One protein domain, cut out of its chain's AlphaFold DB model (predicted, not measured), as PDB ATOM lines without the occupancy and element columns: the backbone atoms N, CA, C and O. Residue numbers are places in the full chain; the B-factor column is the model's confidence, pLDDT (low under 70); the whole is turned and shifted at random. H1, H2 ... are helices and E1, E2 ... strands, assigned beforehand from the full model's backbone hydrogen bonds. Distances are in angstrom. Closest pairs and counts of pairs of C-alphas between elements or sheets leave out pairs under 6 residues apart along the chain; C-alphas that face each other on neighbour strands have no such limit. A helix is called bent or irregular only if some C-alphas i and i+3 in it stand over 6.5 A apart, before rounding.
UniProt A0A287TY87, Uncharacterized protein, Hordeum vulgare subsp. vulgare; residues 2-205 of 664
ATOM      1  N   GLU A   2     -23.922 -21.189 -26.994       42.16
ATOM      2  CA  GLU A   2     -23.031 -20.012 -27.093       42.16
ATOM      3  C   GLU A   2     -21.523 -20.333 -27.265       42.16
ATOM      4  O   GLU A   2     -20.819 -19.691 -28.040       42.16
ATOM      5  N   LYS A   3     -21.008 -21.385 -26.605       46.44
ATOM      6  CA  LYS A   3     -19.617 -21.857 -26.795       46.44
ATOM      7  C   LYS A   3     -19.361 -22.485 -28.175       46.44
ATOM      8  O   LYS A   3     -18.251 -22.390 -28.682       46.44
ATOM      9  N   TRP A   4     -20.381 -23.115 -28.758       45.56
ATOM     10  CA  TRP A   4     -20.320 -23.783 -30.060       45.56
ATOM     11  C   TRP A   4     -20.374 -22.760 -31.201       45.56
ATOM     12  O   TRP A   4     -19.532 -22.793 -32.087       45.56
ATOM     13  N   GLU A   5     -21.269 -21.775 -31.118       50.75
ATOM     14  CA  GLU A   5     -21.344 -20.662 -32.080       50.75
ATOM     15  C   GLU A   5     -20.033 -19.864 -32.135       50.75
ATOM     16  O   GLU A   5     -19.536 -19.524 -33.210       50.75
ATOM     17  N   LYS A   6     -19.408 -19.637 -30.971       52.31
ATOM     18  CA  LYS A   6     -18.103 -18.971 -30.878       52.31
ATOM     19  C   LYS A   6     -16.958 -19.812 -31.459       52.31
ATOM     20  O   LYS A   6     -16.022 -19.253 -32.018       52.31
ATOM     21  N   ALA A   7     -17.035 -21.137 -31.344       48.75
ATOM     22  CA  ALA A   7     -16.071 -22.064 -31.935       48.75
ATOM     23  C   ALA A   7     -16.213 -22.148 -33.469       48.75
ATOM     24  O   ALA A   7     -15.208 -22.078 -34.173       48.75
ATOM     25  N   ILE A   8     -17.449 -22.183 -33.986       49.38
ATOM     26  CA  ILE A   8     -17.753 -22.129 -35.429       49.38
ATOM     27  C   ILE A   8     -17.182 -20.864 -36.070       49.38
ATOM     28  O   ILE A   8     -16.489 -20.952 -37.080       49.38
ATOM     29  N   SER A   9     -17.429 -19.693 -35.472       52.38
ATOM     30  CA  SER A   9     -16.944 -18.416 -36.014       52.38
ATOM     31  C   SER A   9     -15.416 -18.340 -36.088       52.38
ATOM     32  O   SER A   9     -14.884 -17.618 -36.929       52.38
ATOM     33  N   ASN A  10     -14.709 -19.054 -35.209       52.41
ATOM     34  CA  ASN A  10     -13.253 -19.135 -35.251       52.41
ATOM     35  C   ASN A  10     -12.800 -20.107 -36.350       52.41
ATOM     36  O   ASN A  10     -11.922 -19.768 -37.139       52.41
ATOM     37  N   LEU A  11     -13.423 -21.286 -36.450       50.91
ATOM     38  CA  LEU A  11     -13.113 -22.287 -37.475       50.91
ATOM     39  C   LEU A  11     -13.365 -21.787 -38.900       50.91
ATOM     40  O   LEU A  11     -12.510 -21.980 -39.763       50.91
ATOM     41  N   SER A  12     -14.484 -21.100 -39.145       48.91
ATOM     42  CA  SER A  12     -14.803 -20.542 -40.464       48.91
ATOM     43  C   SER A  12     -13.780 -19.485 -40.892       48.91
ATOM     44  O   SER A  12     -13.409 -19.432 -42.064       48.91
ATOM     45  N   ALA A  13     -13.275 -18.683 -39.947       52.03
ATOM     46  CA  ALA A  13     -12.241 -17.677 -40.187       52.03
ATOM     47  C   ALA A  13     -10.867 -18.301 -40.494       52.03
ATOM     48  O   ALA A  13     -10.157 -17.813 -41.370       52.03
ATOM     49  N   TYR A  14     -10.498 -19.398 -39.823       51.62
ATOM     50  CA  TYR A  14      -9.239 -20.100 -40.099       51.62
ATOM     51  C   TYR A  14      -9.284 -20.930 -41.389       51.62
ATOM     52  O   TYR A  14      -8.304 -20.932 -42.131       51.62
ATOM     53  N   ALA A  15     -10.410 -21.581 -41.698       45.78
ATOM     54  CA  ALA A  15     -10.582 -22.336 -42.939       45.78
ATOM     55  C   ALA A  15     -10.557 -21.424 -44.180       45.78
ATOM     56  O   ALA A  15      -9.904 -21.749 -45.162       45.78
ATOM     57  N   THR A  16     -11.179 -20.240 -44.120       46.06
ATOM     58  CA  THR A  16     -11.173 -19.270 -45.237       46.06
ATOM     59  C   THR A  16      -9.831 -18.568 -45.469       46.06
ATOM     60  O   THR A  16      -9.630 -17.996 -46.539       46.06
ATOM     61  N   CYS A  17      -8.909 -18.599 -44.500       41.72
ATOM     62  CA  CYS A  17      -7.625 -17.888 -44.566       41.72
ATOM     63  C   CYS A  17      -6.404 -18.804 -44.788       41.72
ATOM     64  O   CYS A  17      -5.277 -18.306 -44.797       41.72
ATOM     65  N   ALA A  18      -6.591 -20.117 -44.944       42.25
ATOM     66  CA  ALA A  18      -5.489 -21.059 -45.133       42.25
ATOM     67  C   ALA A  18      -4.977 -21.037 -46.595       42.25
ATOM     68  O   ALA A  18      -5.770 -21.248 -47.515       42.25
ATOM     69  N   PRO A  19      -3.678 -20.780 -46.850       38.56
ATOM     70  CA  PRO A  19      -3.099 -20.929 -48.185       38.56
ATOM     71  C   PRO A  19      -3.115 -22.412 -48.600       38.56
ATOM     72  O   PRO A  19      -2.863 -23.287 -47.776       38.56
ATOM     73  N   GLY A  20      -3.446 -22.688 -49.868       41.12
ATOM     74  CA  GLY A  20      -3.547 -24.046 -50.427       41.12
ATOM     75  C   GLY A  20      -2.235 -24.853 -50.380       41.12
ATOM     76  O   GLY A  20      -1.184 -24.311 -50.031       41.12
ATOM     77  N   PRO A  21      -2.261 -26.150 -50.738       46.25
ATOM     78  CA  PRO A  21      -1.182 -27.072 -50.408       46.25
ATOM     79  C   PRO A  21       0.048 -26.821 -51.284       46.25
ATOM     80  O   PRO A  21      -0.034 -26.854 -52.514       46.25
ATOM     81  N   VAL A  22       1.215 -26.621 -50.664       37.62
ATOM     82  CA  VAL A  22       2.498 -26.621 -51.376       37.62
ATOM     83  C   VAL A  22       3.484 -27.540 -50.665       37.62
ATOM     84  O   VAL A  22       3.823 -27.380 -49.498       37.62
ATOM     85  N   SER A  23       3.941 -28.528 -51.429       42.75
ATOM     86  CA  SER A  23       5.102 -29.370 -51.167       42.75
ATOM     87  C   SER A  23       6.300 -28.560 -50.652       42.75
ATOM     88  O   SER A  23       6.673 -27.581 -51.295       42.75
ATOM     89  N   TYR A  24       6.944 -29.065 -49.593       38.62
ATOM     90  CA  TYR A  24       8.079 -28.526 -48.815       38.62
ATOM     91  C   TYR A  24       7.687 -27.797 -47.521       38.62
ATOM     92  O   TYR A  24       7.612 -26.577 -47.448       38.62
ATOM     93  N   VAL A  25       7.520 -28.607 -46.471       40.22
ATOM     94  CA  VAL A  25       7.271 -28.202 -45.083       40.22
ATOM     95  C   VAL A  25       8.405 -27.305 -44.563       40.22
ATOM     96  O   VAL A  25       9.541 -27.756 -44.426       40.22
ATOM     97  N   ASN A  26       8.082 -26.052 -44.228       44.50
ATOM     98  CA  ASN A  26       8.890 -25.188 -43.361       44.50
ATOM     99  C   ASN A  26       8.380 -25.289 -41.910       44.50
ATOM    100  O   ASN A  26       7.174 -25.325 -41.670       44.50
ATOM    101  N   GLU A  27       9.284 -25.245 -40.925       46.16
ATOM    102  CA  GLU A  27       8.984 -25.387 -39.482       46.16
ATOM    103  C   GLU A  27       7.934 -24.385 -38.941       46.16
ATOM    104  O   GLU A  27       7.250 -24.682 -37.965       46.16
ATOM    105  N   LYS A  28       7.732 -23.232 -39.599       46.31
ATOM    106  CA  LYS A  28       6.707 -22.232 -39.228       46.31
ATOM    107  C   LYS A  28       5.268 -22.618 -39.595       46.31
ATOM    108  O   LYS A  28       4.330 -22.173 -38.937       46.31
ATOM    109  N   GLU A  29       5.065 -23.435 -40.625       46.72
ATOM    110  CA  GLU A  29       3.717 -23.881 -41.013       46.72
ATOM    111  C   GLU A  29       3.231 -25.025 -40.113       46.72
ATOM    112  O   GLU A  29       2.039 -25.123 -39.840       46.72
ATOM    113  N   VAL A  30       4.153 -25.802 -39.532       49.69
ATOM    114  CA  VAL A  30       3.852 -26.872 -38.565       49.69
ATOM    115  C   VAL A  30       3.220 -26.318 -37.281       49.69
ATOM    116  O   VAL A  30       2.221 -26.863 -36.816       49.69
ATOM    117  N   GLU A  31       3.726 -25.204 -36.737       49.94
ATOM    118  CA  GLU A  31       3.102 -24.519 -35.587       49.94
ATOM    119  C   GLU A  31       1.692 -24.003 -35.915       49.94
ATOM    120  O   GLU A  31       0.790 -24.039 -35.072       49.94
ATOM    121  N   THR A  32       1.477 -23.567 -37.158       54.44
ATOM    122  CA  THR A  32       0.191 -23.034 -37.621       54.44
ATOM    123  C   THR A  32      -0.835 -24.163 -37.778       54.44
ATOM    124  O   THR A  32      -1.945 -24.055 -37.260       54.44
ATOM    125  N   THR A  33      -0.447 -25.295 -38.374       54.09
ATOM    126  CA  THR A  33      -1.286 -26.501 -38.486       54.09
ATOM    127  C   THR A  33      -1.592 -27.125 -37.122       54.09
ATOM    128  O   THR A  33      -2.735 -27.499 -36.876       54.09
ATOM    129  N   LEU A  34      -0.630 -27.170 -36.191       58.59
ATOM    130  CA  LEU A  34      -0.855 -27.645 -34.815       58.59
ATOM    131  C   LEU A  34      -1.840 -26.756 -34.044       58.59
ATOM    132  O   LEU A  34      -2.706 -27.264 -33.334       58.59
ATOM    133  N   THR A  35      -1.754 -25.436 -34.217       61.06
ATOM    134  CA  THR A  35      -2.695 -24.482 -33.603       61.06
ATOM    135  C   THR A  35      -4.102 -24.621 -34.200       61.06
ATOM    136  O   THR A  35      -5.100 -24.568 -33.474       61.06
ATOM    137  N   ILE A  36      -4.198 -24.856 -35.514       62.69
ATOM    138  CA  ILE A  36      -5.463 -25.120 -36.217       62.69
ATOM    139  C   ILE A  36      -6.076 -26.451 -35.755       62.69
ATOM    140  O   ILE A  36      -7.258 -26.489 -35.420       62.69
ATOM    141  N   PHE A  37      -5.294 -27.528 -35.651       68.00
ATOM    142  CA  PHE A  37      -5.773 -28.837 -35.186       68.00
ATOM    143  C   PHE A  37      -6.170 -28.831 -33.705       68.00
ATOM    144  O   PHE A  37      -7.220 -29.373 -33.365       68.00
ATOM    145  N   GLY A  38      -5.426 -28.134 -32.840       66.19
ATOM    146  CA  GLY A  38      -5.839 -27.916 -31.449       66.19
ATOM    147  C   GLY A  38      -7.144 -27.115 -31.337       66.19
ATOM    148  O   GLY A  38      -7.983 -27.389 -30.478       66.19
ATOM    149  N   SER A  39      -7.374 -26.172 -32.256       65.38
ATOM    150  CA  SER A  39      -8.640 -25.434 -32.346       65.38
ATOM    151  C   SER A  39      -9.794 -26.306 -32.862       65.38
ATOM    152  O   SER A  39     -10.924 -26.153 -32.389       65.38
ATOM    153  N   PHE A  40      -9.531 -27.252 -33.776       68.31
ATOM    154  CA  PHE A  40     -10.507 -28.269 -34.182       68.31
ATOM    155  C   PHE A  40     -10.903 -29.162 -33.007       68.31
ATOM    156  O   PHE A  40     -12.095 -29.335 -32.770       68.31
ATOM    157  N   GLU A  41      -9.944 -29.675 -32.237       71.44
ATOM    158  CA  GLU A  41     -10.231 -30.523 -31.071       71.44
ATOM    159  C   GLU A  41     -11.096 -29.806 -30.030       71.44
ATOM    160  O   GLU A  41     -12.138 -30.329 -29.633       71.44
ATOM    161  N   PHE A  42     -10.749 -28.565 -29.680       67.81
ATOM    162  CA  PHE A  42     -11.546 -27.754 -28.756       67.81
ATOM    163  C   PHE A  42     -12.974 -27.501 -29.270       67.81
ATOM    164  O   PHE A  42     -13.947 -27.535 -28.515       67.81
ATOM    165  N   SER A  43     -13.116 -27.258 -30.574       66.88
ATOM    166  CA  SER A  43     -14.419 -27.016 -31.198       66.88
ATOM    167  C   SER A  43     -15.270 -28.284 -31.261       66.88
ATOM    168  O   SER A  43     -16.481 -28.225 -31.044       66.88
ATOM    169  N   LEU A  44     -14.647 -29.442 -31.499       72.19
ATOM    170  CA  LEU A  44     -15.314 -30.742 -31.495       72.19
ATOM    171  C   LEU A  44     -15.799 -31.130 -30.100       72.19
ATOM    172  O   LEU A  44     -16.889 -31.682 -29.982       72.19
ATOM    173  N   GLU A  45     -15.059 -30.806 -29.040       75.31
ATOM    174  CA  GLU A  45     -15.522 -31.013 -27.659       75.31
ATOM    175  C   GLU A  45     -16.775 -30.193 -27.319       75.31
ATOM    176  O   GLU A  45     -17.614 -30.640 -26.535       75.31
ATOM    177  N   ALA A  46     -16.934 -29.014 -27.925       72.81
ATOM    178  CA  ALA A  46     -18.101 -28.155 -27.737       72.81
ATOM    179  C   ALA A  46     -19.310 -28.538 -28.617       72.81
ATOM    180  O   ALA A  46     -20.401 -27.984 -28.430       72.81
ATOM    181  N   MET A  47     -19.131 -29.452 -29.576       76.62
ATOM    182  CA  MET A  47     -20.155 -29.879 -30.530       76.62
ATOM    183  C   MET A  47     -21.143 -30.877 -29.889       76.62
ATOM    184  O   MET A  47     -20.732 -31.719 -29.088       76.62
ATOM    185  N   PRO A  48     -22.446 -30.846 -30.247       81.75
ATOM    186  CA  PRO A  48     -23.384 -31.895 -29.851       81.75
ATOM    187  C   PRO A  48     -22.876 -33.289 -30.231       81.75
ATOM    188  O   PRO A  48     -22.357 -33.476 -31.331       81.75
ATOM    189  N   GLU A  49     -23.073 -34.266 -29.345       83.62
ATOM    190  CA  GLU A  49     -22.515 -35.615 -29.491       83.62
ATOM    191  C   GLU A  49     -22.841 -36.251 -30.849       83.62
ATOM    192  O   GLU A  49     -21.941 -36.741 -31.523       83.62
ATOM    193  N   ASN A  50     -24.095 -36.151 -31.288       84.31
ATOM    194  CA  ASN A  50     -24.577 -36.667 -32.569       84.31
ATOM    195  C   ASN A  50     -23.804 -36.079 -33.764       84.31
ATOM    196  O   ASN A  50     -23.338 -36.812 -34.632       84.31
ATOM    197  N   SER A  51     -23.611 -34.756 -33.784       85.06
ATOM    198  CA  SER A  51     -22.843 -34.068 -34.830       85.06
ATOM    199  C   SER A  51     -21.362 -34.436 -34.776       85.06
ATOM    200  O   SER A  51     -20.749 -34.641 -35.820       85.06
ATOM    201  N   ARG A  52     -20.798 -34.586 -33.569       86.81
ATOM    202  CA  ARG A  52     -19.395 -34.972 -33.380       86.81
ATOM    203  C   ARG A  52     -19.144 -36.392 -33.870       86.81
ATOM    204  O   ARG A  52     -18.182 -36.623 -34.593       86.81
ATOM    205  N   ARG A  53     -20.012 -37.339 -33.501       88.50
ATOM    206  CA  ARG A  53     -19.930 -38.738 -33.951       88.50
ATOM    207  C   ARG A  53     -20.063 -38.829 -35.464       88.50
ATOM    208  O   ARG A  53     -19.257 -39.515 -36.083       88.50
ATOM    209  N   PHE A  54     -21.004 -38.087 -36.053       91.44
ATOM    210  CA  PHE A  54     -21.147 -38.027 -37.505       91.44
ATOM    211  C   PHE A  54     -19.893 -37.490 -38.185       91.44
ATOM    212  O   PHE A  54     -19.345 -38.152 -39.056       91.44
ATOM    213  N   PHE A  55     -19.380 -36.348 -37.729       90.38
ATOM    214  CA  PHE A  55     -18.164 -35.756 -38.275       90.38
ATOM    215  C   PHE A  55     -16.959 -36.708 -38.218       90.38
ATOM    216  O   PHE A  55     -16.196 -36.792 -39.175       90.38
ATOM    217  N   MET A  56     -16.803 -37.462 -37.127       90.69
ATOM    218  CA  MET A  56     -15.696 -38.411 -36.987       90.69
ATOM    219  C   MET A  56     -15.777 -39.566 -37.989       90.69
ATOM    220  O   MET A  56     -14.745 -39.954 -38.532       90.69
ATOM    221  N   VAL A  57     -16.971 -40.089 -38.287       93.31
ATOM    222  CA  VAL A  57     -17.107 -41.181 -39.267       93.31
ATOM    223  C   VAL A  57     -16.993 -40.728 -40.722       93.31
ATOM    224  O   VAL A  57     -16.670 -41.543 -41.583       93.31
ATOM    225  N   LEU A  58     -17.127 -39.424 -41.004       93.62
ATOM    226  CA  LEU A  58     -16.799 -38.857 -42.322       93.62
ATOM    227  C   LEU A  58     -15.321 -39.048 -42.701       93.62
ATOM    228  O   LEU A  58     -14.974 -38.918 -43.874       93.62
ATOM    229  N   ALA A  59     -14.458 -39.404 -41.741       92.56
ATOM    230  CA  ALA A  59     -13.069 -39.774 -41.999       92.56
ATOM    231  C   ALA A  59     -12.917 -41.004 -42.904       92.56
ATOM    232  O   ALA A  59     -11.855 -41.166 -43.509       92.56
ATOM    233  N   ALA A  60     -13.943 -41.859 -42.983       94.69
ATOM    234  CA  ALA A  60     -13.956 -43.041 -43.839       94.69
ATOM    235  C   ALA A  60     -14.159 -42.711 -45.331       94.69
ATOM    236  O   ALA A  60     -13.831 -43.531 -46.187       94.69
ATOM    237  N   ILE A  61     -14.677 -41.518 -45.640       94.06
ATOM    238  CA  ILE A  61     -15.032 -41.075 -46.993       94.06
ATOM    239  C   ILE A  61     -13.831 -40.391 -47.661       94.06
ATOM    240  O   ILE A  61     -13.065 -39.675 -47.009       94.06
ATOM    241  N   SER A  62     -13.665 -40.615 -48.964       90.94
ATOM    242  CA  SER A  62     -12.758 -39.849 -49.815       90.94
ATOM    243  C   SER A  62     -13.425 -38.544 -50.242       90.94
ATOM    244  O   SER A  62     -14.503 -38.550 -50.831       90.94
ATOM    245  N   TRP A  63     -12.777 -37.420 -49.944       90.06
ATOM    246  CA  TRP A  63     -13.280 -36.076 -50.247       90.06
ATOM    247  C   TRP A  63     -12.572 -35.421 -51.441       90.06
ATOM    248  O   TRP A  63     -12.754 -34.226 -51.673       90.06
ATOM    249  N   GLU A  64     -11.775 -36.193 -52.191       84.25
ATOM    250  CA  GLU A  64     -11.109 -35.730 -53.419       84.25
ATOM    251  C   GLU A  64     -12.125 -35.242 -54.462       84.25
ATOM    252  O   GLU A  64     -11.900 -34.241 -55.140       84.25
ATOM    253  N   GLU A  65     -13.283 -35.901 -54.529       83.88
ATOM    254  CA  GLU A  65     -14.425 -35.482 -55.334       83.88
ATOM    255  C   GLU A  65     -15.648 -35.179 -54.451       83.88
ATOM    256  O   GLU A  65     -15.755 -35.685 -53.331       83.88
ATOM    257  N   PRO A  66     -16.605 -34.346 -54.913       87.44
ATOM    258  CA  PRO A  66     -17.817 -34.091 -54.143       87.44
ATOM    259  C   PRO A  66     -18.689 -35.346 -54.027       87.44
ATOM    260  O   PRO A  66     -18.985 -35.988 -55.037       87.44
ATOM    261  N   VAL A  67     -19.161 -35.612 -52.813       90.88
ATOM    262  CA  VAL A  67     -19.850 -36.837 -52.392       90.88
ATOM    263  C   VAL A  67     -21.377 -36.638 -52.407       90.88
ATOM    264  O   VAL A  67     -21.851 -35.584 -51.971       90.88
ATOM    265  N   PRO A  68     -22.174 -37.617 -52.876       91.56
ATOM    266  CA  PRO A  68     -23.639 -37.530 -52.892       91.56
ATOM    267  C   PRO A  68     -24.277 -37.441 -51.495       91.56
ATOM    268  O   PRO A  68     -23.822 -38.088 -50.552       91.56
ATOM    269  N   GLU A  69     -25.395 -36.718 -51.364       92.06
ATOM    270  CA  GLU A  69     -26.181 -36.634 -50.115       92.06
ATOM    271  C   GLU A  69     -26.619 -38.020 -49.605       92.06
ATOM    272  O   GLU A  69     -26.448 -38.314 -48.425       92.06
ATOM    273  N   ALA A  70     -27.052 -38.914 -50.502       91.50
ATOM    274  CA  ALA A  70     -27.459 -40.284 -50.166       91.50
ATOM    275  C   ALA A  70     -26.333 -41.131 -49.531       91.50
ATOM    276  O   ALA A  70     -26.587 -41.986 -48.678       91.50
ATOM    277  N   CYS A  71     -25.071 -40.864 -49.896       93.75
ATOM    278  CA  CYS A  71     -23.912 -41.487 -49.257       93.75
ATOM    279  C   CYS A  71     -23.796 -41.033 -47.797       93.75
ATOM    280  O   CYS A  71     -23.595 -41.848 -46.896       93.75
ATOM    281  N   LEU A  72     -23.945 -39.728 -47.550       93.56
ATOM    282  CA  LEU A  72     -23.873 -39.152 -46.208       93.56
ATOM    283  C   LEU A  72     -25.045 -39.590 -45.329       93.56
ATOM    284  O   LEU A  72     -24.843 -39.866 -44.148       93.56
ATOM    285  N   GLU A  73     -26.243 -39.697 -45.900       92.62
ATOM    286  CA  GLU A  73     -27.420 -40.251 -45.228       92.62
ATOM    287  C   GLU A  73     -27.195 -41.704 -44.806       92.62
ATOM    288  O   GLU A  73     -27.485 -42.066 -43.668       92.62
ATOM    289  N   SER A  74     -26.608 -42.524 -45.681       92.19
ATOM    290  CA  SER A  74     -26.300 -43.926 -45.373       92.19
ATOM    291  C   SER A  74     -25.268 -44.054 -44.247       92.19
ATOM    292  O   SER A  74     -25.442 -44.859 -43.330       92.19
ATOM    293  N   VAL A  75     -24.226 -43.214 -44.264       93.62
ATOM    294  CA  VAL A  75     -23.220 -43.137 -43.187       93.62
ATOM    295  C   VAL A  75     -23.841 -42.657 -41.876       93.62
ATOM    296  O   VAL A  75     -23.520 -43.180 -40.811       93.62
ATOM    297  N   TRP A  76     -24.754 -41.688 -41.941       92.69
ATOM    298  CA  TRP A  76     -25.488 -41.205 -40.777       92.69
ATOM    299  C   TRP A  76     -26.385 -42.292 -40.172       92.69
ATOM    300  O   TRP A  76     -26.347 -42.504 -38.959       92.69
ATOM    301  N   SER A  77     -27.146 -43.015 -40.998       89.94
ATOM    302  CA  SER A  77     -28.037 -44.088 -40.541       89.94
ATOM    303  C   SER A  77     -27.285 -45.202 -39.809       89.94
ATOM    304  O   SER A  77     -27.798 -45.731 -38.825       89.94
ATOM    305  N   ALA A  78     -26.041 -45.496 -40.201       89.62
ATOM    306  CA  ALA A  78     -25.204 -46.483 -39.517       89.62
ATOM    307  C   ALA A  78     -24.836 -46.132 -38.070       89.62
ATOM    308  O   ALA A  78     -24.443 -47.014 -37.308       89.62
ATOM    309  N   LEU A  79     -25.010 -44.875 -37.654       86.94
ATOM    310  CA  LEU A  79     -24.770 -44.444 -36.277       86.94
ATOM    311  C   LEU A  79     -25.973 -44.627 -35.346       86.94
ATOM    312  O   LEU A  79     -25.807 -44.420 -34.141       86.94
ATOM    313  N   VAL A  80     -27.153 -44.963 -35.887       80.69
ATOM    314  CA  VAL A  80     -28.412 -45.202 -35.150       80.69
ATOM    315  C   VAL A  80     -28.701 -44.102 -34.126       80.69
ATOM    316  O   VAL A  80     -28.724 -44.312 -32.917       80.69
ATOM    317  N   GLN A  81     -28.834 -42.877 -34.623       76.44
ATOM    318  CA  GLN A  81     -29.011 -41.683 -33.800       76.44
ATOM    319  C   GLN A  81     -30.462 -41.193 -33.868       76.44
ATOM    320  O   GLN A  81     -31.059 -41.178 -34.940       76.44
ATOM    321  N   ASP A  82     -30.995 -40.684 -32.755       74.88
ATOM    322  CA  ASP A  82     -32.391 -40.212 -32.658       74.88
ATOM    323  C   ASP A  82     -32.675 -38.898 -33.421       74.88
ATOM    324  O   ASP A  82     -33.811 -38.427 -33.483       74.88
ATOM    325  N   SER A  83     -31.646 -38.252 -33.978       81.62
ATOM    326  CA  SER A  83     -31.774 -36.958 -34.659       81.62
ATOM    327  C   SER A  83     -31.946 -37.081 -36.175       81.62
ATOM    328  O   SER A  83     -31.373 -37.953 -36.820       81.62
ATOM    329  N   LEU A  84     -32.681 -36.141 -36.776       86.56
ATOM    330  CA  LEU A  84     -32.870 -36.092 -38.227       86.56
ATOM    331  C   LEU A  84     -31.583 -35.663 -38.950       86.56
ATOM    332  O   LEU A  84     -30.974 -34.655 -38.579       86.56
ATOM    333  N   PHE A  85     -31.227 -36.376 -40.024       88.81
ATOM    334  CA  PHE A  85     -30.047 -36.090 -40.850       88.81
ATOM    335  C   PHE A  85     -29.940 -34.614 -41.288       88.81
ATOM    336  O   PHE A  85     -28.895 -34.013 -41.022       88.81
ATOM    337  N   PRO A  86     -31.000 -33.964 -41.828       87.88
ATOM    338  CA  PRO A  86     -30.924 -32.565 -42.262       87.88
ATOM    339  C   PRO A  86     -30.490 -31.592 -41.156       87.88
ATOM    340  O   PRO A  86     -29.782 -30.621 -41.415       87.88
ATOM    341  N   ILE A  87     -30.869 -31.863 -39.902       86.00
ATOM    342  CA  ILE A  87     -30.515 -31.015 -38.753       86.00
ATOM    343  C   ILE A  87     -29.028 -31.162 -38.424       86.00
ATOM    344  O   ILE A  87     -28.349 -30.184 -38.110       86.00
ATOM    345  N   VAL A  88     -28.517 -32.391 -38.467       86.75
ATOM    346  CA  VAL A  88     -27.125 -32.687 -38.118       86.75
ATOM    347  C   VAL A  88     -26.185 -32.186 -39.208       86.75
ATOM    348  O   VAL A  88     -25.192 -31.532 -38.888       86.75
ATOM    349  N   VAL A  89     -26.521 -32.423 -40.477       87.31
ATOM    350  CA  VAL A  89     -25.716 -31.975 -41.619       87.31
ATOM    351  C   VAL A  89     -25.708 -30.446 -41.734       87.31
ATOM    352  O   VAL A  89     -24.642 -29.881 -41.965       87.31
ATOM    353  N   SER A  90     -26.827 -29.751 -41.460       85.12
ATOM    354  CA  SER A  90     -26.874 -28.273 -41.437       85.12
ATOM    355  C   SER A  90     -25.880 -27.688 -40.442       85.12
ATOM    356  O   SER A  90     -25.166 -26.752 -40.773       85.12
ATOM    357  N   LYS A  91     -25.743 -28.287 -39.252       83.94
ATOM    358  CA  LYS A  91     -24.766 -27.830 -38.248       83.94
ATOM    359  C   LYS A  91     -23.319 -28.002 -38.701       83.94
ATOM    360  O   LYS A  91     -22.473 -27.188 -38.339       83.94
ATOM    361  N   LEU A  92     -23.020 -29.055 -39.462       85.38
ATOM    362  CA  LEU A  92     -21.687 -29.242 -40.038       85.38
ATOM    363  C   LEU A  92     -21.426 -28.247 -41.181       85.38
ATOM    364  O   LEU A  92     -20.301 -27.766 -41.306       85.38
ATOM    365  N   VAL A  93     -22.458 -27.900 -41.963       85.12
ATOM    366  CA  VAL A  93     -22.388 -26.867 -43.011       85.12
ATOM    367  C   VAL A  93     -22.208 -25.471 -42.413       85.12
ATOM    368  O   VAL A  93     -21.283 -24.759 -42.791       85.12
ATOM    369  N   GLU A  94     -23.029 -25.092 -41.431       80.25
ATOM    370  CA  GLU A  94     -22.889 -23.844 -40.663       80.25
ATOM    371  C   GLU A  94     -21.501 -23.753 -40.014       80.25
ATOM    372  O   GLU A  94     -20.870 -22.699 -40.018       80.25
ATOM    373  N   GLY A  95     -20.995 -24.888 -39.522       71.69
ATOM    374  CA  GLY A  95     -19.649 -25.034 -38.976       71.69
ATOM    375  C   GLY A  95     -18.511 -24.957 -39.994       71.69
ATOM    376  O   GLY A  95     -17.355 -25.035 -39.586       71.69
ATOM    377  N   SER A  96     -18.806 -24.825 -41.293       74.25
ATOM    378  CA  SER A  96     -17.829 -24.876 -42.396       74.25
ATOM    379  C   SER A  96     -16.972 -26.152 -42.414       74.25
ATOM    380  O   SER A  96     -15.882 -26.168 -42.983       74.25
ATOM    381  N   LEU A  97     -17.453 -27.234 -41.789       80.50
ATOM    382  CA  LEU A  97     -16.776 -28.537 -41.758       80.50
ATOM    383  C   LEU A  97     -17.051 -29.342 -43.029       80.50
ATOM    384  O   LEU A  97     -16.218 -30.135 -43.454       80.50
ATOM    385  N   ILE A  98     -18.213 -29.111 -43.635       86.31
ATOM    386  CA  ILE A  98     -18.600 -29.602 -44.957       86.31
ATOM    387  C   ILE A  98     -19.273 -28.461 -45.722       86.31
ATOM    388  O   ILE A  98     -19.846 -27.552 -45.129       86.31
ATOM    389  N   ILE A  99     -19.221 -28.505 -47.043       85.88
ATOM    390  CA  ILE A  99     -19.743 -27.475 -47.941       85.88
ATOM    391  C   ILE A  99     -20.814 -28.127 -48.810       85.88
ATOM    392  O   ILE A  99     -20.519 -29.089 -49.516       85.88
ATOM    393  N   LYS A 100     -22.051 -27.618 -48.772       86.44
ATOM    394  CA  LYS A 100     -23.124 -28.062 -49.674       86.44
ATOM    395  C   LYS A 100     -23.039 -27.283 -50.986       86.44
ATOM    396  O   LYS A 100     -23.021 -26.055 -50.970       86.44
ATOM    397  N   LEU A 101     -23.005 -27.985 -52.116       81.69
ATOM    398  CA  LEU A 101     -23.016 -27.362 -53.441       81.69
ATOM    399  C   LEU A 101     -24.461 -27.012 -53.830       81.69
ATOM    400  O   LEU A 101     -25.318 -27.896 -53.866       81.69
ATOM    401  N   GLU A 102     -24.729 -25.735 -54.130       64.19
ATOM    402  CA  GLU A 102     -26.086 -25.164 -54.268       64.19
ATOM    403  C   GLU A 102     -26.987 -25.855 -55.311       64.19
ATOM    404  O   GLU A 102     -28.208 -25.788 -55.196       64.19
ATOM    405  N   TYR A 103     -26.413 -26.553 -56.298       60.66
ATOM    406  CA  TYR A 103     -27.154 -27.063 -57.459       60.66
ATOM    407  C   TYR A 103     -27.162 -28.591 -57.630       60.66
ATOM    408  O   TYR A 103     -27.743 -29.064 -58.603       60.66
ATOM    409  N   GLN A 104     -26.512 -29.375 -56.756       62.06
ATOM    410  CA  GLN A 104     -26.241 -30.796 -57.062       62.06
ATOM    411  C   GLN A 104     -26.500 -31.823 -55.942       62.06
ATOM    412  O   GLN A 104     -26.149 -32.978 -56.137       62.06
ATOM    413  N   SER A 105     -27.120 -31.480 -54.800       81.00
ATOM    414  CA  SER A 105     -27.296 -32.429 -53.666       81.00
ATOM    415  C   SER A 105     -26.006 -33.203 -53.341       81.00
ATOM    416  O   SER A 105     -25.992 -34.415 -53.124       81.00
ATOM    417  N   MET A 106     -24.888 -32.477 -53.368       86.56
ATOM    418  CA  MET A 106     -23.546 -32.998 -53.151       86.56
ATOM    419  C   MET A 106     -22.820 -32.145 -52.128       86.56
ATOM    420  O   MET A 106     -23.072 -30.942 -51.991       86.56
ATOM    421  N   TYR A 107     -21.888 -32.790 -51.448       90.44
ATOM    422  CA  TYR A 107     -21.108 -32.211 -50.376       90.44
ATOM    423  C   TYR A 107     -19.627 -32.302 -50.695       90.44
ATOM    424  O   TYR A 107     -19.154 -33.261 -51.297       90.44
ATOM    425  N   HIS A 108     -18.888 -31.298 -50.262       88.25
ATOM    426  CA  HIS A 108     -17.439 -31.266 -50.329       88.25
ATOM    427  C   HIS A 108     -16.869 -30.955 -48.944       88.25
ATOM    428  O   HIS A 108     -17.589 -30.486 -48.061       88.25
ATOM    429  N   MET A 109     -15.583 -31.213 -48.738       86.12
ATOM    430  CA  MET A 109     -14.898 -30.946 -47.478       86.12
ATOM    431  C   MET A 109     -13.618 -30.175 -47.760       86.12
ATOM    432  O   MET A 109     -12.888 -30.500 -48.685       86.12
ATOM    433  N   HIS A 110     -13.353 -29.150 -46.954       81.00
ATOM    434  CA  HIS A 110     -12.152 -28.335 -47.092       81.00
ATOM    435  C   HIS A 110     -10.882 -29.154 -46.792       81.00
ATOM    436  O   HIS A 110     -10.866 -29.916 -45.821       81.00
ATOM    437  N   ASP A 111      -9.797 -28.935 -47.539       73.25
ATOM    438  CA  ASP A 111      -8.542 -29.705 -47.447       73.25
ATOM    439  C   ASP A 111      -8.006 -29.825 -46.013       73.25
ATOM    440  O   ASP A 111      -7.682 -30.912 -45.547       73.25
ATOM    441  N   MET A 112      -7.990 -28.718 -45.261       71.88
ATOM    442  CA  MET A 112      -7.546 -28.711 -43.856       71.88
ATOM    443  C   MET A 112      -8.394 -29.597 -42.930       71.88
ATOM    444  O   MET A 112      -7.875 -30.153 -41.962       71.88
ATOM    445  N   VAL A 113      -9.692 -29.734 -43.213       79.00
ATOM    446  CA  VAL A 113     -10.604 -30.614 -42.466       79.00
ATOM    447  C   VAL A 113     -10.365 -32.070 -42.874       79.00
ATOM    448  O   VAL A 113     -10.306 -32.947 -42.014       79.00
ATOM    449  N   SER A 114     -10.146 -32.317 -44.169       79.88
ATOM    450  CA  SER A 114      -9.790 -33.640 -44.696       79.88
ATOM    451  C   SER A 114      -8.474 -34.160 -44.096       79.88
ATOM    452  O   SER A 114      -8.429 -35.288 -43.600       79.88
ATOM    453  N   LEU A 115      -7.443 -33.305 -44.023       79.19
ATOM    454  CA  LEU A 115      -6.151 -33.600 -43.384       79.19
ATOM    455  C   LEU A 115      -6.307 -33.939 -41.896       79.19
ATOM    456  O   LEU A 115      -5.700 -34.884 -41.399       79.19
ATOM    457  N   TYR A 116      -7.165 -33.215 -41.171       82.19
ATOM    458  CA  TYR A 116      -7.451 -33.524 -39.766       82.19
ATOM    459  C   TYR A 116      -8.083 -34.918 -39.580       82.19
ATOM    460  O   TYR A 116      -7.852 -35.591 -38.569       82.19
ATOM    461  N   LEU A 117      -8.886 -35.369 -40.546       85.12
ATOM    462  CA  LEU A 117      -9.547 -36.675 -40.529       85.12
ATOM    463  C   LEU A 117      -8.686 -37.812 -41.108       85.12
ATOM    464  O   LEU A 117      -9.103 -38.970 -41.060       85.12
ATOM    465  N   GLU A 118      -7.501 -37.527 -41.646       81.06
ATOM    466  CA  GLU A 118      -6.678 -38.503 -42.368       81.06
ATOM    467  C   GLU A 118      -6.339 -39.735 -41.515       81.06
ATOM    468  O   GLU A 118      -6.587 -40.867 -41.930       81.06
ATOM    469  N   ASN A 119      -5.926 -39.518 -40.265       83.00
ATOM    470  CA  ASN A 119      -5.511 -40.582 -39.342       83.00
ATOM    471  C   ASN A 119      -6.669 -41.301 -38.625       83.00
ATOM    472  O   ASN A 119      -6.426 -42.152 -37.775       83.00
ATOM    473  N   LYS A 120      -7.926 -40.962 -38.935       89.00
ATOM    474  CA  LYS A 120      -9.126 -41.486 -38.251       89.00
ATOM    475  C   LYS A 120      -9.939 -42.456 -39.105       89.00
ATOM    476  O   LYS A 120     -10.980 -42.940 -38.669       89.00
ATOM    477  N   ALA A 121      -9.471 -42.746 -40.319       89.19
ATOM    478  CA  ALA A 121     -10.196 -43.561 -41.290       89.19
ATOM    479  C   ALA A 121     -10.463 -44.994 -40.796       89.19
ATOM    480  O   ALA A 121     -11.558 -45.509 -41.001       89.19
ATOM    481  N   ASN A 122      -9.501 -45.621 -40.110       89.31
ATOM    482  CA  ASN A 122      -9.642 -47.000 -39.630       89.31
ATOM    483  C   ASN A 122     -10.673 -47.117 -38.498       89.31
ATOM    484  O   ASN A 122     -11.524 -48.001 -38.542       89.31
ATOM    485  N   ASP A 123     -10.640 -46.200 -37.529       90.62
ATOM    486  CA  ASP A 123     -11.606 -46.171 -36.425       90.62
ATOM    487  C   ASP A 123     -13.018 -45.854 -36.938       90.62
ATOM    488  O   ASP A 123     -14.003 -46.461 -36.509       90.62
ATOM    489  N   ALA A 124     -13.120 -44.945 -37.913       92.69
ATOM    490  CA  ALA A 124     -14.369 -44.644 -38.601       92.69
ATOM    491  C   ALA A 124     -14.915 -45.866 -39.355       92.69
ATOM    492  O   ALA A 124     -16.090 -46.198 -39.210       92.69
ATOM    493  N   ALA A 125     -14.068 -46.571 -40.110       92.69
ATOM    494  CA  ALA A 125     -14.453 -47.790 -40.814       92.69
ATOM    495  C   ALA A 125     -14.899 -48.893 -39.845       92.69
ATOM    496  O   ALA A 125     -15.920 -49.532 -40.084       92.69
ATOM    497  N   HIS A 126     -14.192 -49.076 -38.725       93.06
ATOM    498  CA  HIS A 126     -14.583 -50.027 -37.684       93.06
ATOM    499  C   HIS A 126     -15.955 -49.685 -37.094       93.06
ATOM    500  O   HIS A 126     -16.827 -50.549 -37.004       93.06
ATOM    501  N   THR A 127     -16.183 -48.406 -36.788       92.94
ATOM    502  CA  THR A 127     -17.469 -47.924 -36.264       92.94
ATOM    503  C   THR A 127     -18.614 -48.209 -37.242       92.94
ATOM    504  O   THR A 127     -19.688 -48.644 -36.834       92.94
ATOM    505  N   LEU A 128     -18.394 -47.977 -38.541       93.81
ATOM    506  CA  LEU A 128     -19.430 -48.110 -39.570       93.81
ATOM    507  C   LEU A 128     -19.688 -49.554 -40.014       93.81
ATOM    508  O   LEU A 128     -20.824 -49.875 -40.350       93.81
ATOM    509  N   LEU A 129     -18.666 -50.411 -40.047       93.12
ATOM    510  CA  LEU A 129     -18.756 -51.764 -40.614       93.12
ATOM    511  C   LEU A 129     -18.841 -52.868 -39.553       93.12
ATOM    512  O   LEU A 129     -19.395 -53.938 -39.826       93.12
ATOM    513  N   THR A 130     -18.278 -52.641 -38.364       90.06
ATOM    514  CA  THR A 130     -18.157 -53.659 -37.309       90.06
ATOM    515  C   THR A 130     -19.052 -53.359 -36.116       90.06
ATOM    516  O   THR A 130     -19.748 -54.263 -35.662       90.06
ATOM    517  N   ASP A 131     -19.053 -52.116 -35.626       89.44
ATOM    518  CA  ASP A 131     -19.801 -51.744 -34.413       89.44
ATOM    519  C   ASP A 131     -21.286 -51.445 -34.684       89.44
ATOM    520  O   ASP A 131     -22.095 -51.403 -33.755       89.44
ATOM    521  N   SER A 132     -21.653 -51.225 -35.948       88.38
ATOM    522  CA  SER A 132     -23.031 -50.986 -36.378       88.38
ATOM    523  C   SER A 132     -23.832 -52.290 -36.501       88.38
ATOM    524  O   SER A 132     -23.279 -53.385 -36.640       88.38
ATOM    525  N   PHE A 133     -25.167 -52.186 -36.462       88.94
ATOM    526  CA  PHE A 133     -26.020 -53.353 -36.706       88.94
ATOM    527  C   PHE A 133     -25.855 -53.870 -38.146       88.94
ATOM    528  O   PHE A 133     -25.644 -53.060 -39.056       88.94
ATOM    529  N   PRO A 134     -26.008 -55.191 -38.380       88.56
ATOM    530  CA  PRO A 134     -25.825 -55.814 -39.693       88.56
ATOM    531  C   PRO A 134     -26.580 -55.123 -40.834       88.56
ATOM    532  O   PRO A 134     -25.983 -54.863 -41.875       88.56
ATOM    533  N   GLU A 135     -27.839 -54.737 -40.614       90.75
ATOM    534  CA  GLU A 135     -28.672 -54.004 -41.580       90.75
ATOM    535  C   GLU A 135     -28.026 -52.692 -42.047       90.75
ATOM    536  O   GLU A 135     -27.966 -52.398 -43.241       90.75
ATOM    537  N   TYR A 136     -27.490 -51.901 -41.115       92.00
ATOM    538  CA  TYR A 136     -26.865 -50.627 -41.454       92.00
ATOM    539  C   TYR A 136     -25.451 -50.792 -42.004       92.00
ATOM    540  O   TYR A 136     -25.039 -50.022 -42.872       92.00
ATOM    541  N   ALA A 137     -24.718 -51.811 -41.552       92.81
ATOM    542  CA  ALA A 137     -23.461 -52.189 -42.177       92.81
ATOM    543  C   ALA A 137     -23.692 -52.599 -43.644       92.81
ATOM    544  O   ALA A 137     -22.946 -52.162 -44.521       92.81
ATOM    545  N   ALA A 138     -24.746 -53.366 -43.942       92.88
ATOM    546  CA  ALA A 138     -25.145 -53.716 -45.306       92.88
ATOM    547  C   ALA A 138     -25.544 -52.479 -46.125       92.88
ATOM    548  O   ALA A 138     -25.164 -52.361 -47.288       92.88
ATOM    549  N   LEU A 139     -26.237 -51.518 -45.506       93.88
ATOM    550  CA  LEU A 139     -26.597 -50.250 -46.138       93.88
ATOM    551  C   LEU A 139     -25.362 -49.408 -46.502       93.88
ATOM    552  O   LEU A 139     -25.299 -48.878 -47.606       93.88
ATOM    553  N   VAL A 140     -24.382 -49.267 -45.606       95.69
ATOM    554  CA  VAL A 140     -23.250 -48.336 -45.791       95.69
ATOM    555  C   VAL A 140     -22.081 -48.934 -46.584       95.69
ATOM    556  O   VAL A 140     -21.337 -48.193 -47.227       95.69
ATOM    557  N   SER A 141     -21.911 -50.261 -46.580       96.00
ATOM    558  CA  SER A 141     -20.742 -50.916 -47.196       96.00
ATOM    559  C   SER A 141     -20.555 -50.587 -48.687       96.00
ATOM    560  O   SER A 141     -19.431 -50.243 -49.056       96.00
ATOM    561  N   PRO A 142     -21.595 -50.603 -49.552       96.06
ATOM    562  CA  PRO A 142     -21.426 -50.266 -50.968       96.06
ATOM    563  C   PRO A 142     -20.977 -48.820 -51.192       96.06
ATOM    564  O   PRO A 142     -20.143 -48.558 -52.055       96.06
ATOM    565  N   TRP A 143     -21.467 -47.883 -50.377       96.19
ATOM    566  CA  TRP A 143     -21.047 -46.484 -50.437       96.19
ATOM    567  C   TRP A 143     -19.576 -46.312 -50.062       96.19
ATOM    568  O   TRP A 143     -18.861 -45.582 -50.739       96.19
ATOM    569  N   LEU A 144     -19.099 -47.018 -49.031       95.75
ATOM    570  CA  LEU A 144     -17.683 -46.999 -48.643       95.75
ATOM    571  C   LEU A 144     -16.779 -47.721 -49.646       95.75
ATOM    572  O   LEU A 144     -15.611 -47.371 -49.774       95.75
ATOM    573  N   PHE A 145     -17.299 -48.703 -50.378       95.69
ATOM    574  CA  PHE A 145     -16.548 -49.362 -51.443       95.69
ATOM    575  C   PHE A 145     -16.284 -48.425 -52.634       95.69
ATOM    576  O   PHE A 145     -15.199 -48.456 -53.213       95.69
ATOM    577  N   ILE A 146     -17.246 -47.560 -52.977       93.44
ATOM    578  CA  ILE A 146     -17.108 -46.593 -54.079       93.44
ATOM    579  C   ILE A 146     -16.426 -45.305 -53.596       93.44
ATOM    580  O   ILE A 146     -15.329 -44.976 -54.043       93.44
ATOM    581  N   PHE A 147     -17.043 -44.616 -52.634       93.38
ATOM    582  CA  PHE A 147     -16.666 -43.272 -52.183       93.38
ATOM    583  C   PHE A 147     -15.756 -43.267 -50.948       93.38
ATOM    584  O   PHE A 147     -15.407 -42.201 -50.445       93.38
ATOM    585  N   GLY A 148     -15.389 -44.428 -50.401       93.31
ATOM    586  CA  GLY A 148     -14.480 -44.509 -49.257       93.31
ATOM    587  C   GLY A 148     -13.026 -44.223 -49.629       93.31
ATOM    588  O   GLY A 148     -12.627 -44.285 -50.791       93.31
ATOM    589  N   LYS A 149     -12.200 -43.941 -48.619       92.44
ATOM    590  CA  LYS A 149     -10.738 -43.891 -48.792       92.44
ATOM    591  C   LYS A 149     -10.196 -45.265 -49.179       92.44
ATOM    592  O   LYS A 149     -10.748 -46.285 -48.775       92.44
ATOM    593  N   GLU A 150      -9.055 -45.304 -49.863       90.69
ATOM    594  CA  GLU A 150      -8.414 -46.561 -50.289       90.69
ATOM    595  C   GLU A 150      -8.175 -47.553 -49.137       90.69
ATOM    596  O   GLU A 150      -8.370 -48.755 -49.290       90.69
ATOM    597  N   THR A 151      -7.847 -47.060 -47.937       90.62
ATOM    598  CA  THR A 151      -7.688 -47.903 -46.740       90.62
ATOM    599  C   THR A 151      -8.997 -48.519 -46.233       90.62
ATOM    600  O   THR A 151      -8.961 -49.509 -45.506       90.62
ATOM    601  N   VAL A 152     -10.148 -47.956 -46.613       93.88
ATOM    602  CA  VAL A 152     -11.497 -48.365 -46.187       93.88
ATOM    603  C   VAL A 152     -12.183 -49.260 -47.221       93.88
ATOM    604  O   VAL A 152     -12.974 -50.123 -46.837       93.88
ATOM    605  N   LYS A 153     -11.846 -49.124 -48.510       94.06
ATOM    606  CA  LYS A 153     -12.440 -49.932 -49.591       94.06
ATOM    607  C   LYS A 153     -12.264 -51.437 -49.371       94.06
ATOM    608  O   LYS A 153     -13.230 -52.182 -49.493       94.06
ATOM    609  N   GLY A 154     -11.070 -51.879 -48.963       93.75
ATOM    610  CA  GLY A 154     -10.794 -53.290 -48.652       93.75
ATOM    611  C   GLY A 154     -11.655 -53.852 -47.504       93.75
ATOM    612  O   GLY A 154     -12.324 -54.870 -47.690       93.75
ATOM    613  N   PRO A 155     -11.697 -53.196 -46.326       94.62
ATOM    614  CA  PRO A 155     -12.620 -53.555 -45.247       94.62
ATOM    615  C   PRO A 155     -14.097 -53.580 -45.663       94.62
ATOM    616  O   PRO A 155     -14.823 -54.500 -45.276       94.62
ATOM    617  N   ALA A 156     -14.542 -52.609 -46.465       95.38
ATOM    618  CA  ALA A 156     -15.909 -52.568 -46.980       95.38
ATOM    619  C   ALA A 156     -16.199 -53.781 -47.877       95.38
ATOM    620  O   ALA A 156     -17.181 -54.486 -47.653       95.38
ATOM    621  N   GLU A 157     -15.306 -54.095 -48.818       94.88
ATOM    622  CA  GLU A 157     -15.412 -55.275 -49.681       94.88
ATOM    623  C   GLU A 157     -15.490 -56.575 -48.864       94.88
ATOM    624  O   GLU A 157     -16.353 -57.426 -49.097       94.88
ATOM    625  N   GLN A 158     -14.632 -56.727 -47.851       93.62
ATOM    626  CA  GLN A 158     -14.636 -57.903 -46.982       93.62
ATOM    627  C   GLN A 158     -15.967 -58.051 -46.232       93.62
ATOM    628  O   GLN A 158     -16.491 -59.165 -46.123       93.62
ATOM    629  N   LYS A 159     -16.532 -56.941 -45.743       94.00
ATOM    630  CA  LYS A 159     -17.835 -56.935 -45.073       94.00
ATOM    631  C   LYS A 159     -18.964 -57.313 -46.036       94.00
ATOM    632  O   LYS A 159     -19.810 -58.138 -45.697       94.00
ATOM    633  N   MET A 160     -18.946 -56.796 -47.262       93.19
ATOM    634  CA  MET A 160     -19.901 -57.192 -48.302       93.19
ATOM    635  C   MET A 160     -19.841 -58.695 -48.589       93.19
ATOM    636  O   MET A 160     -20.870 -59.373 -48.600       93.19
ATOM    637  N   ARG A 161     -18.632 -59.248 -48.738       92.00
ATOM    638  CA  ARG A 161     -18.428 -60.691 -48.942       92.00
ATOM    639  C   ARG A 161     -18.951 -61.529 -47.775       92.00
ATOM    640  O   ARG A 161     -19.452 -62.626 -48.015       92.00
ATOM    641  N   SER A 162     -18.878 -61.032 -46.536       91.44
ATOM    642  CA  SER A 162     -19.410 -61.761 -45.378       91.44
ATOM    643  C   SER A 162     -20.939 -61.829 -45.363       91.44
ATOM    644  O   SER A 162     -21.493 -62.824 -44.913       91.44
ATOM    645  N   PHE A 163     -21.642 -60.815 -45.874       90.56
ATOM    646  CA  PHE A 163     -23.106 -60.896 -45.992       90.56
ATOM    647  C   PHE A 163     -23.530 -61.993 -46.971       90.56
ATOM    648  O   PHE A 163     -24.411 -62.799 -46.673       90.56
ATOM    649  N   PHE A 164     -22.841 -62.102 -48.108       85.56
ATOM    650  CA  PHE A 164     -23.141 -63.136 -49.098       85.56
ATOM    651  C   PHE A 164     -22.826 -64.569 -48.634       85.56
ATOM    652  O   PHE A 164     -23.341 -65.525 -49.227       85.56
ATOM    653  N   SER A 165     -21.989 -64.742 -47.603       82.38
ATOM    654  CA  SER A 165     -21.659 -66.057 -47.040       82.38
ATOM    655  C   SER A 165     -22.617 -66.514 -45.936       82.38
ATOM    656  O   SER A 165     -22.797 -67.720 -45.777       82.38
ATOM    657  N   LEU A 166     -23.245 -65.589 -45.203       73.75
ATOM    658  CA  LEU A 166     -24.125 -65.902 -44.069       73.75
ATOM    659  C   LEU A 166     -25.581 -66.209 -44.473       73.75
ATOM    660  O   LEU A 166     -26.304 -66.805 -43.681       73.75
ATOM    661  N   LEU A 167     -25.987 -65.876 -45.709       66.38
ATOM    662  CA  LEU A 167     -27.340 -66.104 -46.259       66.38
ATOM    663  C   LEU A 167     -28.480 -65.499 -45.411       66.38
ATOM    664  O   LEU A 167     -29.591 -66.027 -45.383       66.38
ATOM    665  N   GLU A 168     -28.236 -64.367 -44.754       76.44
ATOM    666  CA  GLU A 168     -29.289 -63.601 -44.083       76.44
ATOM    667  C   GLU A 168     -30.005 -62.721 -45.126       76.44
ATOM    668  O   GLU A 168     -29.435 -61.783 -45.688       76.44
ATOM    669  N   PHE A 169     -31.235 -63.098 -45.495       80.00
ATOM    670  CA  PHE A 169     -31.898 -62.558 -46.690       80.00
ATOM    671  C   PHE A 169     -32.208 -61.059 -46.614       80.00
ATOM    672  O   PHE A 169     -32.142 -60.387 -47.640       80.00
ATOM    673  N   MET A 170     -32.498 -60.526 -45.427       86.81
ATOM    674  CA  MET A 170     -32.843 -59.114 -45.249       86.81
ATOM    675  C   MET A 170     -31.630 -58.204 -45.491       86.81
ATOM    676  O   MET A 170     -31.710 -57.222 -46.225       86.81
ATOM    677  N   GLU A 171     -30.480 -58.557 -44.932       89.62
ATOM    678  CA  GLU A 171     -29.219 -57.838 -45.071       89.62
ATOM    679  C   GLU A 171     -28.739 -57.870 -46.523       89.62
ATOM    680  O   GLU A 171     -28.259 -56.863 -47.039       89.62
ATOM    681  N   ILE A 172     -28.916 -59.001 -47.213       90.44
ATOM    682  CA  ILE A 172     -28.588 -59.121 -48.636       90.44
ATOM    683  C   ILE A 172     -29.515 -58.239 -49.484       90.44
ATOM    684  O   ILE A 172     -29.034 -57.556 -50.387       90.44
ATOM    685  N   GLU A 173     -30.820 -58.202 -49.200       90.31
ATOM    686  CA  GLU A 173     -31.760 -57.304 -49.888       90.31
ATOM    687  C   GLU A 173     -31.346 -55.830 -49.731       90.31
ATOM    688  O   GLU A 173     -31.253 -55.105 -50.728       90.31
ATOM    689  N   ILE A 174     -31.011 -55.402 -48.505       91.38
ATOM    690  CA  ILE A 174     -30.518 -54.045 -48.217       91.38
ATOM    691  C   ILE A 174     -29.210 -53.772 -48.970       91.38
ATOM    692  O   ILE A 174     -29.068 -52.725 -49.611       91.38
ATOM    693  N   LEU A 175     -28.271 -54.720 -48.940       93.88
ATOM    694  CA  LEU A 175     -26.971 -54.598 -49.595       93.88
ATOM    695  C   LEU A 175     -27.106 -54.414 -51.112       93.88
ATOM    696  O   LEU A 175     -26.444 -53.552 -51.694       93.88
ATOM    697  N   LEU A 176     -27.968 -55.199 -51.765       93.19
ATOM    698  CA  LEU A 176     -28.211 -55.130 -53.211       93.19
ATOM    699  C   LEU A 176     -28.899 -53.819 -53.610       93.19
ATOM    700  O   LEU A 176     -28.528 -53.194 -54.611       93.19
ATOM    701  N   GLY A 177     -29.865 -53.373 -52.803       91.75
ATOM    702  CA  GLY A 177     -30.519 -52.076 -52.975       91.75
ATOM    703  C   GLY A 177     -29.522 -50.920 -52.886       91.75
ATOM    704  O   GLY A 177     -29.470 -50.081 -53.788       91.75
ATOM    705  N   SER A 178     -28.680 -50.923 -51.851       93.38
ATOM    706  CA  SER A 178     -27.645 -49.906 -51.648       93.38
ATOM    707  C   SER A 178     -26.570 -49.935 -52.741       93.38
ATOM    708  O   SER A 178     -26.194 -48.889 -53.262       93.38
ATOM    709  N   THR A 179     -26.152 -51.123 -53.191       94.19
ATOM    710  CA  THR A 179     -25.215 -51.284 -54.321       94.19
ATOM    711  C   THR A 179     -25.732 -50.601 -55.585       94.19
ATOM    712  O   THR A 179     -25.000 -49.870 -56.248       94.19
ATOM    713  N   THR A 180     -27.017 -50.796 -55.889       90.88
ATOM    714  CA  THR A 180     -27.663 -50.166 -57.047       90.88
ATOM    715  C   THR A 180     -27.643 -48.641 -56.927       90.88
ATOM    716  O   THR A 180     -27.287 -47.952 -57.878       90.88
ATOM    717  N   GLN A 181     -27.988 -48.100 -55.755       91.94
ATOM    718  CA  GLN A 181     -27.994 -46.651 -55.519       91.94
ATOM    719  C   GLN A 181     -26.590 -46.041 -55.584       91.94
ATOM    720  O   GLN A 181     -26.417 -44.985 -56.189       91.94
ATOM    721  N   ALA A 182     -25.596 -46.713 -55.002       93.00
ATOM    722  CA  ALA A 182     -24.215 -46.252 -54.982       93.00
ATOM    723  C   ALA A 182     -23.630 -46.172 -56.401       93.00
ATOM    724  O   ALA A 182     -23.033 -45.159 -56.757       93.00
ATOM    725  N   LEU A 183     -23.876 -47.186 -57.242       91.94
ATOM    726  CA  LEU A 183     -23.458 -47.179 -58.649       91.94
ATOM    727  C   LEU A 183     -24.126 -46.061 -59.455       91.94
ATOM    728  O   LEU A 183     -23.464 -45.374 -60.228       91.94
ATOM    729  N   MET A 184     -25.426 -45.838 -59.255       89.19
ATOM    730  CA  MET A 184     -26.159 -44.769 -59.948       89.19
ATOM    731  C   MET A 184     -25.706 -43.361 -59.530       89.19
ATOM    732  O   MET A 184     -26.064 -42.385 -60.188       89.19
ATOM    733  N   ALA A 185     -24.929 -43.243 -58.450       89.69
ATOM    734  CA  ALA A 185     -24.393 -41.982 -57.954       89.69
ATOM    735  C   ALA A 185     -22.959 -41.679 -58.436       89.69
ATOM    736  O   ALA A 185     -22.453 -40.589 -58.150       89.69
ATOM    737  N   CYS A 186     -22.307 -42.601 -59.156       87.06
ATOM    738  CA  CYS A 186     -20.990 -42.379 -59.758       87.06
ATOM    739  C   CYS A 186     -21.036 -41.236 -60.781       87.06
ATOM    740  O   CYS A 186     -21.962 -41.132 -61.588       87.06
ATOM    741  N   LYS A 187     -20.006 -40.386 -60.786       82.62
ATOM    742  CA  LYS A 187     -19.930 -39.240 -61.714       82.62
ATOM    743  C   LYS A 187     -19.241 -39.575 -63.018       82.62
ATOM    744  O   LYS A 187     -19.592 -39.031 -64.066       82.62
ATOM    745  N   SER A 188     -18.215 -40.414 -62.937       84.31
ATOM    746  CA  SER A 188     -17.404 -40.792 -64.084       84.31
ATOM    747  C   SER A 188     -17.739 -42.209 -64.533       84.31
ATOM    748  O   SER A 188     -17.979 -43.103 -63.722       84.31
ATOM    749  N   ILE A 189     -17.709 -42.422 -65.849       85.50
ATOM    750  CA  ILE A 189     -17.896 -43.752 -66.441       85.50
ATOM    751  C   ILE A 189     -16.797 -44.710 -65.953       85.50
ATOM    752  O   ILE A 189     -17.075 -45.869 -65.682       85.50
ATOM    753  N   SER A 190     -15.566 -44.220 -65.772       86.00
ATOM    754  CA  SER A 190     -14.447 -45.027 -65.274       86.00
ATOM    755  C   SER A 190     -14.655 -45.534 -63.847       86.00
ATOM    756  O   SER A 190     -14.353 -46.690 -63.566       86.00
ATOM    757  N   GLU A 191     -15.169 -44.686 -62.952       87.56
ATOM    758  CA  GLU A 191     -15.502 -45.080 -61.580       87.56
ATOM    759  C   GLU A 191     -16.647 -46.093 -61.585       87.56
ATOM    760  O   GLU A 191     -16.516 -47.166 -60.997       87.56
ATOM    761  N   PHE A 192     -17.716 -45.798 -62.332       89.56
ATOM    762  CA  PHE A 192     -18.845 -46.707 -62.501       89.56
ATOM    763  C   PHE A 192     -18.387 -48.090 -62.980       89.56
ATOM    764  O   PHE A 192     -18.726 -49.098 -62.366       89.56
ATOM    765  N   GLU A 193     -17.578 -48.160 -64.042       89.06
ATOM    766  CA  GLU A 193     -17.101 -49.425 -64.609       89.06
ATOM    767  C   GLU A 193     -16.205 -50.213 -63.645       89.06
ATOM    768  O   GLU A 193     -16.361 -51.435 -63.539       89.06
ATOM    769  N   ALA A 194     -15.296 -49.538 -62.931       88.94
ATOM    770  CA  ALA A 194     -14.397 -50.173 -61.969       88.94
ATOM    771  C   ALA A 194     -15.162 -50.728 -60.757       88.94
ATOM    772  O   ALA A 194     -14.989 -51.893 -60.392       88.94
ATOM    773  N   SER A 195     -16.054 -49.927 -60.169       90.81
ATOM    774  CA  SER A 195     -16.889 -50.348 -59.042       90.81
ATOM    775  C   SER A 195     -17.834 -51.477 -59.438       90.81
ATOM    776  O   SER A 195     -17.940 -52.478 -58.730       90.81
ATOM    777  N   ARG A 196     -18.472 -51.365 -60.608       91.75
ATOM    778  CA  ARG A 196     -19.338 -52.402 -61.177       91.75
ATOM    779  C   ARG A 196     -18.610 -53.735 -61.325       91.75
ATOM    780  O   ARG A 196     -19.166 -54.766 -60.949       91.75
ATOM    781  N   LEU A 197     -17.382 -53.730 -61.850       90.31
ATOM    782  CA  LEU A 197     -16.581 -54.949 -61.985       90.31
ATOM    783  C   LEU A 197     -16.344 -55.608 -60.618       90.31
ATOM    784  O   LEU A 197     -16.595 -56.802 -60.474       90.31
ATOM    785  N   GLY A 198     -15.973 -54.822 -59.602       90.06
ATOM    786  CA  GLY A 198     -15.812 -55.316 -58.229       90.06
ATOM    787  C   GLY A 198     -17.093 -55.932 -57.655       90.06
ATOM    788  O   GLY A 198     -17.058 -57.018 -57.072       90.06
ATOM    789  N   PHE A 199     -18.254 -55.303 -57.872       91.75
ATOM    790  CA  PHE A 199     -19.541 -55.875 -57.455       91.75
ATOM    791  C   PHE A 199     -19.891 -57.161 -58.211       91.75
ATOM    792  O   PHE A 199     -20.392 -58.101 -57.593       91.75
ATOM    793  N   SER A 200     -19.603 -57.237 -59.513       90.62
ATOM    794  CA  SER A 200     -19.822 -58.443 -60.324       90.62
ATOM    795  C   SER A 200     -19.015 -59.629 -59.787       90.62
ATOM    796  O   SER A 200     -19.559 -60.720 -59.608       90.62
ATOM    797  N   GLU A 201     -17.747 -59.412 -59.424       89.81
ATOM    798  CA  GLU A 201     -16.878 -60.448 -58.848       89.81
ATOM    799  C   GLU A 201     -17.337 -60.930 -57.462       89.81
ATOM    800  O   GLU A 201     -17.142 -62.098 -57.111       89.81
ATOM    801  N   MET A 202     -17.952 -60.054 -56.661       90.12
ATOM    802  CA  MET A 202     -18.521 -60.420 -55.359       90.12
ATOM    803  C   MET A 202     -19.849 -61.174 -55.490       90.12
ATOM    804  O   MET A 202     -20.035 -62.210 -54.849       90.12
ATOM    805  N   LEU A 203     -20.771 -60.653 -56.303       89.38
ATOM    806  CA  LEU A 203     -22.139 -61.157 -56.420       89.38
ATOM    807  C   LEU A 203     -22.223 -62.402 -57.313       89.38
ATOM    808  O   LEU A 203     -22.913 -63.363 -56.969       89.38
ATOM    809  N   GLY A 204     -21.503 -62.411 -58.438       88.50
ATOM    810  CA  GLY A 204     -21.591 -63.417 -59.501       88.50
ATOM    811  C   GLY A 204     -21.585 -64.872 -59.030       88.50
ATOM    812  O   GLY A 204     -22.518 -65.606 -59.366       88.50
ATOM    813  N   PRO A 205     -20.614 -65.302 -58.201       88.12
ATOM    814  CA  PRO A 205     -20.543 -66.681 -57.716       88.12
ATOM    815  C   PRO A 205     -21.746 -67.129 -56.872       88.12
ATOM    816  O   PRO A 205     -21.952 -68.329 -56.700       88.12
TER     817      PRO A 205
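This is residues 2 to 205 of the 664 residues of an uncharacterized protein of Hordeum vulgare subsp. vulgare (UniProt A0A287TY87). An up-and-down bundle of four helices, H7 to H10, makes one end of the domain, and a helical hairpin of H1 and H2 makes the other. Between them H3 is the core of a middle part, with H4, H5 and the two arms of the bent H6 packed on it and a tiny strand hairpin, E1 and E2, near H4 and H5. The printed part has 204 residues, with ten named helices and two named strands in the order H1 H2 H3 H4 H5 E1 E2 H6 H7 H8 H9 H10; the sheet is antiparallel, and the class is mostly helix. The whole is compact, with a radius of gyration of the C-alphas of 17.8 A, and spans 55 by 40 by 32 A.

E1, residues 99 to 101, and E2, residues 106 to 108, form an antiparallel hairpin, with N 99 and O 108 within hydrogen-bond range at 2.8 A. The closest C-alphas of E1 and H5, residues 85 to 94, are those of Ile 99 and Val 93, 5.6 A apart. H5 touches residues 50 to 55 of H3, residues 49 to 60, about perpendicular at 81 degrees, closest at C-alphas 88 and 51, 5.6 A. H6, residues 111 to 129, was assigned as one helix by its hydrogen bonds but is bent, C-alphas 119 and 122 being 7.6 A apart. Its arms H6a, residues 111 to 119, and H6b, residues 122 to 129, both touch H3, closest at C-alphas 117 and 59, 4.9 A, and 124 and 57, 4.5 A. H4, residues 69 to 77, touches H3, closest at C-alphas 76 and 54, 6.3 A, and the hub H7, residues 134 to 147, closest at C-alphas 74 and 140, 5.4 A. H7, H8, residues 150 to 166, H9, residues 169 to 184, and H10, residues 189 to 205, form the bundle, each running against the one before. H7 and H9 touch at a shallow tilt of 22 degrees, closest at C-alphas 138 and 175, 4.7 A. H1, residues 2 to 16, and residues 36 to 43 of H2, residues 27 to 45, touch, closest at C-alphas 7 and 43, 5.3 A. Every O i to N i+4 pair is within hydrogen-bond range in H4, H5, H6b and H9, but 10 of 11 in H1, 13 of 15 in H2, 6 of 8 in H3, 4 of 5 in H6a, 8 of 10 in H7, 11 of 13 in H8 and 12 of 13 in H10.

H1 begins at C-alpha 2, (-23.031, -20.012, -27.093), and H10 ends at C-alpha 205, (-20.543, -66.681, -57.716). From first to last C-alpha H2 measures 27.8 A, H8 25.7 A and H10 24.7 A. H6a, H7, H8 and H10 are irregular, H8 and H10 only just: C-alphas 116 and 119 are 7.3 A apart, 139 and 142 7.1 A, 151 and 154 6.51 A, 202 and 205 7.0 A.

The C-alphas of Lys 28 and Phe 169, the two farthest apart, are 56.3 A apart. The printed part has no cut and no long link; residues 22 to 31, of which 27 to 31 belong to H2, stand free. Mean pLDDT of the printed part is 80.1, with residues 2 to 40, 42 to 43, 102 to 104 and 167 under 70.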